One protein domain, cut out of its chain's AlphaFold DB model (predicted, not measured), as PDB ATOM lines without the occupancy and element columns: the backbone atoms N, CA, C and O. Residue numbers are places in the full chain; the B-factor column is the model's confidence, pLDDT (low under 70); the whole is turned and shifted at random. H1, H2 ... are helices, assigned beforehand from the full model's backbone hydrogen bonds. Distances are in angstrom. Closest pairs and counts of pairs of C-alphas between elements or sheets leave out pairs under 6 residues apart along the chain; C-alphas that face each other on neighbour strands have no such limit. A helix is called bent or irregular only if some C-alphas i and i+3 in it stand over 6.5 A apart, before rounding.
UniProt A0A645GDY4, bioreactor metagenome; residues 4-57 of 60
ATOM      1  N   GLU A   4      -7.470 -58.700  -6.635       78.25
ATOM      2  CA  GLU A   4      -8.850 -59.197  -6.745       78.25
ATOM      3  C   GLU A   4      -9.515 -59.570  -5.401       78.25
ATOM      4  O   GLU A   4     -10.729 -59.752  -5.341       78.25
ATOM      5  N   GLN A   5      -8.750 -59.663  -4.305       83.06
ATOM      6  CA  GLN A   5      -9.271 -59.953  -2.963       83.06
ATOM      7  C   GLN A   5      -9.864 -58.725  -2.251       83.06
ATOM      8  O   GLN A   5     -10.501 -58.885  -1.207       83.06
ATOM      9  N   LEU A   6      -9.661 -57.506  -2.765       82.69
ATOM     10  CA  LEU A   6     -10.277 -56.302  -2.197       82.69
ATOM     11  C   LEU A   6     -11.701 -56.092  -2.747       82.69
ATOM     12  O   LEU A   6     -12.023 -56.534  -3.852       82.69
ATOM     13  N   PRO A   7     -12.577 -55.379  -2.016       88.06
ATOM     14  CA  PRO A   7     -13.915 -55.075  -2.504       88.06
ATOM     15  C   PRO A   7     -13.905 -54.264  -3.809       88.06
ATOM     16  O   PRO A   7     -13.203 -53.262  -3.933       88.06
ATOM     17  N   ILE A   8     -14.778 -54.633  -4.753       83.12
ATOM     18  CA  ILE A   8     -14.909 -53.977  -6.070       83.12
ATOM     19  C   ILE A   8     -15.115 -52.456  -5.956       83.12
ATOM     20  O   ILE A   8     -14.582 -51.690  -6.758       83.12
ATOM     21  N   HIS A   9     -15.869 -51.992  -4.955       86.69
ATOM     22  CA  HIS A   9     -16.128 -50.561  -4.772       86.69
ATOM     23  C   HIS A   9     -14.856 -49.771  -4.432       86.69
ATOM     24  O   HIS A   9     -14.687 -48.667  -4.941       86.69
ATOM     25  N   THR A  10     -13.919 -50.357  -3.680       86.50
ATOM     26  CA  THR A  10     -12.622 -49.738  -3.375       86.50
ATOM     27  C   THR A  10     -11.832 -49.463  -4.655       86.50
ATOM     28  O   THR A  10     -11.230 -48.401  -4.800       86.50
ATOM     29  N   PHE A  11     -11.885 -50.375  -5.630       83.06
ATOM     30  CA  PHE A  11     -11.238 -50.171  -6.927       83.06
ATOM     31  C   PHE A  11     -11.860 -49.050  -7.736       83.06
ATOM     32  O   PHE A  11     -11.147 -48.200  -8.269       83.06
ATOM     33  N   ASN A  12     -13.188 -49.035  -7.800       85.50
ATOM     34  CA  ASN A  12     -13.917 -48.009  -8.531       85.50
ATOM     35  C   ASN A  12     -13.627 -46.616  -7.965       85.50
ATOM     36  O   ASN A  12     -13.428 -45.676  -8.733       85.50
ATOM     37  N   GLU A  13     -13.541 -46.491  -6.640       89.25
ATOM     38  CA  GLU A  13     -13.199 -45.233  -5.972       89.25
ATOM     39  C   GLU A  13     -11.769 -44.777  -6.290       89.25
ATOM     40  O   GLU A  13     -11.572 -43.617  -6.660       89.25
ATOM     41  N   ILE A  14     -10.781 -45.679  -6.235       87.56
ATOM     42  CA  ILE A  14      -9.385 -45.358  -6.582       87.56
ATOM     43  C   ILE A  14      -9.278 -44.912  -8.048       87.56
ATOM     44  O   ILE A  14      -8.658 -43.887  -8.346       87.56
ATOM     45  N   GLN A  15      -9.909 -45.639  -8.976       85.88
ATOM     46  CA  GLN A  15      -9.906 -45.281 -10.398       85.88
ATOM     47  C   GLN A  15     -10.591 -43.931 -10.645       85.88
ATOM     48  O   GLN A  15     -10.078 -43.096 -11.399       85.88
ATOM     49  N   HIS A  16     -11.744 -43.704 -10.009       87.81
ATOM     50  CA  HIS A  16     -12.486 -42.456 -10.139       87.81
ATOM     51  C   HIS A  16     -11.664 -41.271  -9.628       87.81
ATOM     52  O   HIS A  16     -11.512 -40.285 -10.351       87.81
ATOM     53  N   PHE A  17     -11.056 -41.401  -8.445       90.44
ATOM     54  CA  PHE A  17     -10.178 -40.383  -7.870       90.44
ATOM     55  C   PHE A  17      -9.086 -39.965  -8.861       90.44
ATOM     56  O   PHE A  17      -8.977 -38.788  -9.209       90.44
ATOM     57  N   PHE A  18      -8.334 -40.927  -9.404       88.62
ATOM     58  CA  PHE A  18      -7.250 -40.626 -10.342       88.62
ATOM     59  C   PHE A  18      -7.721 -40.113 -11.703       88.62
ATOM     60  O   PHE A  18      -6.912 -39.539 -12.428       88.62
ATOM     61  N   THR A  19      -8.993 -40.269 -12.057       86.19
ATOM     62  CA  THR A  19      -9.556 -39.706 -13.294       86.19
ATOM     63  C   THR A  19      -9.851 -38.211 -13.151       86.19
ATOM     64  O   THR A  19      -9.696 -37.469 -14.116       86.19
ATOM     65  N   VAL A  20     -10.250 -37.748 -11.959       88.94
ATOM     66  CA  VAL A  20     -10.753 -36.372 -11.767       88.94
ATOM     67  C   VAL A  20      -9.872 -35.478 -10.889       88.94
ATOM     68  O   VAL A  20     -10.062 -34.263 -10.896       88.94
ATOM     69  N   TYR A  21      -8.891 -36.020 -10.153       90.81
ATOM     70  CA  TYR A  21      -8.113 -35.234  -9.175       90.81
ATOM     71  C   TYR A  21      -7.340 -34.050  -9.779       90.81
ATOM     72  O   TYR A  21      -7.050 -33.086  -9.077       90.81
ATOM     73  N   LYS A  22      -7.029 -34.101 -11.081       88.75
ATOM     74  CA  LYS A  22      -6.312 -33.043 -11.812       88.75
ATOM     75  C   LYS A  22      -7.187 -32.209 -12.740       88.75
ATOM     76  O   LYS A  22      -6.662 -31.353 -13.454       88.75
ATOM     77  N   SER A  23      -8.506 -32.381 -12.697       87.38
ATOM     78  CA  SER A  23      -9.418 -31.635 -13.571       87.38
ATOM     79  C   SER A  23      -9.310 -30.119 -13.377       87.38
ATOM     80  O   SER A  23      -9.396 -29.372 -14.347       87.38
ATOM     81  N   LEU A  24      -9.037 -29.651 -12.151       88.81
ATOM     82  CA  LEU A  24      -8.828 -28.225 -11.861       88.81
ATOM     83  C   LEU A  24      -7.493 -27.676 -12.397       88.81
ATOM     84  O   LEU A  24      -7.360 -26.471 -12.577       88.81
ATOM     85  N   GLU A  25      -6.522 -28.544 -12.693       90.94
ATOM     86  CA  GLU A  25      -5.266 -28.172 -13.360       90.94
ATOM     87  C   GLU A  25      -5.404 -28.146 -14.895       90.94
ATOM     88  O   GLU A  25      -4.418 -27.913 -15.595       90.94
ATOM     89  N   GLY A  26      -6.592 -28.446 -15.439       83.88
ATOM     90  CA  GLY A  26      -6.815 -28.598 -16.880       83.88
ATOM     91  C   GLY A  26      -6.117 -29.820 -17.489       83.88
ATOM     92  O   GLY A  26      -5.932 -29.879 -18.705       83.88
ATOM     93  N   LYS A  27      -5.699 -30.792 -16.665       82.00
ATOM     94  CA  LYS A  27      -5.018 -32.015 -17.110       82.00
ATOM     95  C   LYS A  27      -5.971 -33.201 -17.041       82.00
ATOM     96  O   LYS A  27      -6.611 -33.426 -16.020       82.00
ATOM     97  N   ASN A  28      -5.988 -33.995 -18.108       76.44
ATOM     98  CA  ASN A  28      -6.724 -35.253 -18.157       76.44
ATOM     99  C   ASN A  28      -5.792 -36.417 -17.823       76.44
ATOM    100  O   ASN A  28      -4.707 -36.541 -18.397       76.44
ATOM    101  N   THR A  29      -6.227 -37.285 -16.920       79.44
ATOM    102  CA  THR A  29      -5.517 -38.507 -16.533       79.44
ATOM    103  C   THR A  29      -6.366 -39.716 -16.897       79.44
ATOM    104  O   THR A  29      -7.545 -39.786 -16.566       79.44
ATOM    105  N   VAL A  30      -5.769 -40.669 -17.616       73.94
ATOM    106  CA  VAL A  30      -6.447 -41.900 -18.044       73.94
ATOM    107  C   VAL A  30      -5.880 -43.065 -17.251       73.94
ATOM    108  O   VAL A  30      -4.724 -43.442 -17.443       73.94
ATOM    109  N   VAL A  31      -6.701 -43.654 -16.387       74.25
ATOM    110  CA  VAL A  31      -6.403 -44.949 -15.769       74.25
ATOM    111  C   VAL A  31      -6.835 -46.026 -16.762       74.25
ATOM    112  O   VAL A  31      -8.012 -46.108 -17.100       74.25
ATOM    113  N   ARG A  32      -5.877 -46.783 -17.314       67.94
ATOM    114  CA  ARG A  32      -6.153 -47.741 -18.400       67.94
ATOM    115  C   ARG A  32      -6.544 -49.122 -17.894       67.94
ATOM    116  O   ARG A  32      -7.524 -49.642 -18.394       67.94
ATOM    117  N   ASN A  33      -5.783 -49.695 -16.960       70.62
ATOM    118  CA  ASN A  33      -6.002 -51.030 -16.400       70.62
ATOM    119  C   ASN A  33      -5.338 -51.140 -15.019       70.62
ATOM    120  O   ASN A  33      -4.378 -50.421 -14.739       70.62
ATOM    121  N   ILE A  34      -5.845 -52.051 -14.187       77.06
ATOM    122  CA  ILE A  34      -5.227 -52.452 -12.919       77.06
ATOM    123  C   ILE A  34      -4.445 -53.738 -13.181       77.06
ATOM    124  O   ILE A  34      -5.013 -54.713 -13.666       77.06
ATOM    125  N   ASP A  35      -3.154 -53.730 -12.861       86.50
ATOM    126  CA  ASP A  35      -2.305 -54.913 -12.961       86.50
ATOM    127  C   ASP A  35      -2.206 -55.648 -11.612       86.50
ATOM    128  O   ASP A  35      -2.308 -55.046 -10.539       86.50
ATOM    129  N   GLY A  36      -1.982 -56.962 -11.671       87.00
ATOM    130  CA  GLY A  36      -1.849 -57.819 -10.493       87.00
ATOM    131  C   GLY A  36      -0.499 -57.712  -9.775       87.00
ATOM    132  O   GLY A  36       0.439 -57.033 -10.207       87.00
ATOM    133  N   HIS A  37      -0.386 -58.456  -8.672       90.31
ATOM    134  CA  HIS A  37       0.758 -58.424  -7.755       90.31
ATOM    135  C   HIS A  37       2.127 -58.626  -8.432       90.31
ATOM    136  O   HIS A  37       3.064 -57.878  -8.153       90.31
ATOM    137  N   GLU A  38       2.254 -59.592  -9.347       91.88
ATOM    138  CA  GLU A  38       3.533 -59.871 -10.018       91.88
ATOM    139  C   GLU A  38       4.021 -58.695 -10.866       91.88
ATOM    140  O   GLU A  38       5.207 -58.358 -10.865       91.88
ATOM    141  N   LYS A  39       3.105 -58.028 -11.575       91.25
ATOM    142  CA  LYS A  39       3.453 -56.856 -12.378       91.25
ATOM    143  C   LYS A  39       3.932 -55.718 -11.483       91.25
ATOM    144  O   LYS A  39       4.929 -55.077 -11.814       91.25
ATOM    145  N   ALA A  40       3.274 -55.512 -10.342       92.00
ATOM    146  CA  ALA A  40       3.683 -54.513  -9.361       92.00
ATOM    147  C   ALA A  40       5.102 -54.782  -8.833       92.00
ATOM    148  O   ALA A  40       5.923 -53.867  -8.807       92.00
ATOM    149  N   LEU A  41       5.425 -56.035  -8.489       95.00
ATOM    150  CA  LEU A  41       6.778 -56.417  -8.063       95.00
ATOM    151  C   LEU A  41       7.829 -56.130  -9.144       95.00
ATOM    152  O   LEU A  41       8.881 -55.568  -8.840       95.00
ATOM    153  N   ASN A  42       7.532 -56.466 -10.400       96.31
ATOM    154  CA  ASN A  42       8.438 -56.211 -11.520       96.31
ATOM    155  C   ASN A  42       8.693 -54.713 -11.730       96.31
ATOM    156  O   ASN A  42       9.834 -54.318 -11.961       96.31
ATOM    157  N   VAL A  43       7.660 -53.871 -11.606       96.12
ATOM    158  CA  VAL A  43       7.804 -52.408 -11.699       96.12
ATOM    159  C   VAL A  43       8.668 -51.869 -10.560       96.12
ATOM    160  O   VAL A  43       9.573 -51.082 -10.816       96.12
ATOM    161  N   ILE A  44       8.444 -52.318  -9.319       96.69
ATOM    162  CA  ILE A  44       9.250 -51.889  -8.164       96.69
ATOM    163  C   ILE A  44      10.721 -52.246  -8.378       96.69
ATOM    164  O   ILE A  44      11.589 -51.391  -8.207       96.69
ATOM    165  N   LYS A  45      11.001 -53.489  -8.783       97.38
ATOM    166  CA  LYS A  45      12.365 -53.949  -9.056       97.38
ATOM    167  C   LYS A  45      13.025 -53.110 -10.152       97.38
ATOM    168  O   LYS A  45      14.124 -52.609  -9.939       97.38
ATOM    169  N   HIS A  46      12.324 -52.889 -11.262       96.94
ATOM    170  CA  HIS A  46      12.812 -52.058 -12.359       96.94
ATOM    171  C   HIS A  46      13.133 -50.624 -11.908       96.94
ATOM    172  O   HIS A  46      14.192 -50.103 -12.235       96.94
ATOM    173  N   CYS A  47      12.269 -49.991 -11.107       97.06
ATOM    174  CA  CYS A  47      12.525 -48.642 -10.597       97.06
ATOM    175  C   CYS A  47      13.748 -48.570  -9.670       97.06
ATOM    176  O   CYS A  47      14.452 -47.562  -9.680       97.06
ATOM    177  N   ILE A  48      13.999 -49.614  -8.870       95.94
ATOM    178  CA  ILE A  48      15.197 -49.700  -8.023       95.94
ATOM    179  C   ILE A  48      16.452 -49.814  -8.894       95.94
ATOM    180  O   ILE A  48      17.409 -49.081  -8.669       95.94
ATOM    181  N   GLU A  49      16.434 -50.694  -9.896       95.81
ATOM    182  CA  GLU A  49      17.554 -50.890 -10.828       95.81
ATOM    183  C   GLU A  49      17.870 -49.611 -11.613       95.81
ATOM    184  O   GLU A  49      19.026 -49.197 -11.673       95.81
ATOM    185  N   GLU A  50      16.845 -48.934 -12.140       95.81
ATOM    186  CA  GLU A  50      16.997 -47.640 -12.813       95.81
ATOM    187  C   GLU A  50      17.608 -46.599 -11.867       95.81
ATOM    188  O   GLU A  50      18.562 -45.907 -12.226       95.81
ATOM    189  N   TYR A  51      17.107 -46.496 -10.633       95.75
ATOM    190  CA  TYR A  51      17.658 -45.545  -9.669       95.75
ATOM    191  C   TYR A  51      19.139 -45.824  -9.378       95.75
ATOM    192  O   TYR A  51      19.966 -44.908  -9.414       95.75
ATOM    193  N   ASP A  52      19.485 -47.089  -9.150       94.81
ATOM    194  CA  ASP A  52      20.860 -47.518  -8.911       94.81
ATOM    195  C   ASP A  52      21.775 -47.212 -10.113       94.81
ATOM    196  O   ASP A  52      22.908 -46.748  -9.924       94.81
ATOM    197  N   HIS A  53      21.270 -47.409 -11.337       92.81
ATOM    198  CA  HIS A  53      21.988 -47.144 -12.583       92.81
ATOM    199  C   HIS A  53      22.278 -45.651 -12.786       92.81
ATOM    200  O   HIS A  53      23.420 -45.265 -13.059       92.81
ATOM    201  N   TYR A  54      21.261 -44.797 -12.634       93.38
ATOM    202  CA  TYR A  54      21.381 -43.368 -12.936       93.38
ATOM    203  C   TYR A  54      21.967 -42.542 -11.788       93.38
ATOM    204  O   TYR A  54      22.642 -41.546 -12.053       93.38
ATOM    205  N   PHE A  55      21.738 -42.930 -10.529       94.12
ATOM    206  CA  PHE A  55      22.059 -42.084  -9.371       94.12
ATOM    207  C   PHE A  55      23.083 -42.686  -8.409       94.12
ATOM    208  O   PHE A  55      23.783 -41.927  -7.738       94.12
ATOM    209  N   CYS A  56      23.226 -44.013  -8.346       91.56
ATOM    210  CA  CYS A  56      24.188 -44.656  -7.441       91.56
ATOM    211  C   CYS A  56      25.477 -45.117  -8.133       91.56
ATOM    212  O   CYS A  56      26.362 -45.661  -7.476       91.56
ATOM    213  N   GLY A  57      25.608 -44.890  -9.444       80.25
ATOM    214  CA  GLY A  57      26.825 -45.197 -10.197       80.25
ATOM    215  C   GLY A  57      27.113 -46.693 -10.335       80.25
ATOM    216  O   GLY A  57      28.229 -47.059 -10.704       80.25
TER     217      GLY A  57
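This is residues 4 to 57 of the 60 residues of a protein of bioreactor metagenome (UniProt A0A645GDY4). The model is an open zigzag of two helices that do not meet: H1 runs one way, a long link turns round and folds back beside it, and H2 then sticks out as a long arm, with residues 38 to 57 standing free. The printed part has 54 residues with two named helices, H1 then H2, and no named strand; its class is all helix. It is only just extended, close to loose, with a radius of gyration of the C-alphas of 15.4 A, and it is flat, spanning 41 by 34 by 13 A.

Look first at H1, residues 8 to 20, where y rises from -53.977 at C-alpha 8 to -36.372 at C-alpha 20. Next comes a long link of 16 residues, residues 21 to 36; between Glu 25 and Gly 36, y goes from -28.172 to -57.819. It leads into H2, residues 37 to 55, where x rises from 0.758 at C-alpha 37 to 22.059 at C-alpha 55. H1 and H2 are apart, with no C-alpha of the one within 8 A of the other. In H1 and H2 every O i to N i+4 pair is within hydrogen-bond range.

Find C-alpha 8 of Ile 8 at (-14.909, -53.977, -6.070); from there H1 runs 19.0 A to C-alpha 20. Then find C-alpha 37 of His 37 at (0.758, -58.424, -7.755); from there H2 runs 26.9 A to C-alpha 55 at (22.059, -42.084, -9.371). Neither helix is bent or irregular.

The two C-alphas farthest apart are those of His 9 and Gly 57, at 43.6 A. Residues 5 to 10, of which 8 to 10 belong to H1, also stand free. The printed part, residues 4 to 57, has no cut. Its mean pLDDT is 87.8; look at Arg 32 in the link for the one printed residue under 70.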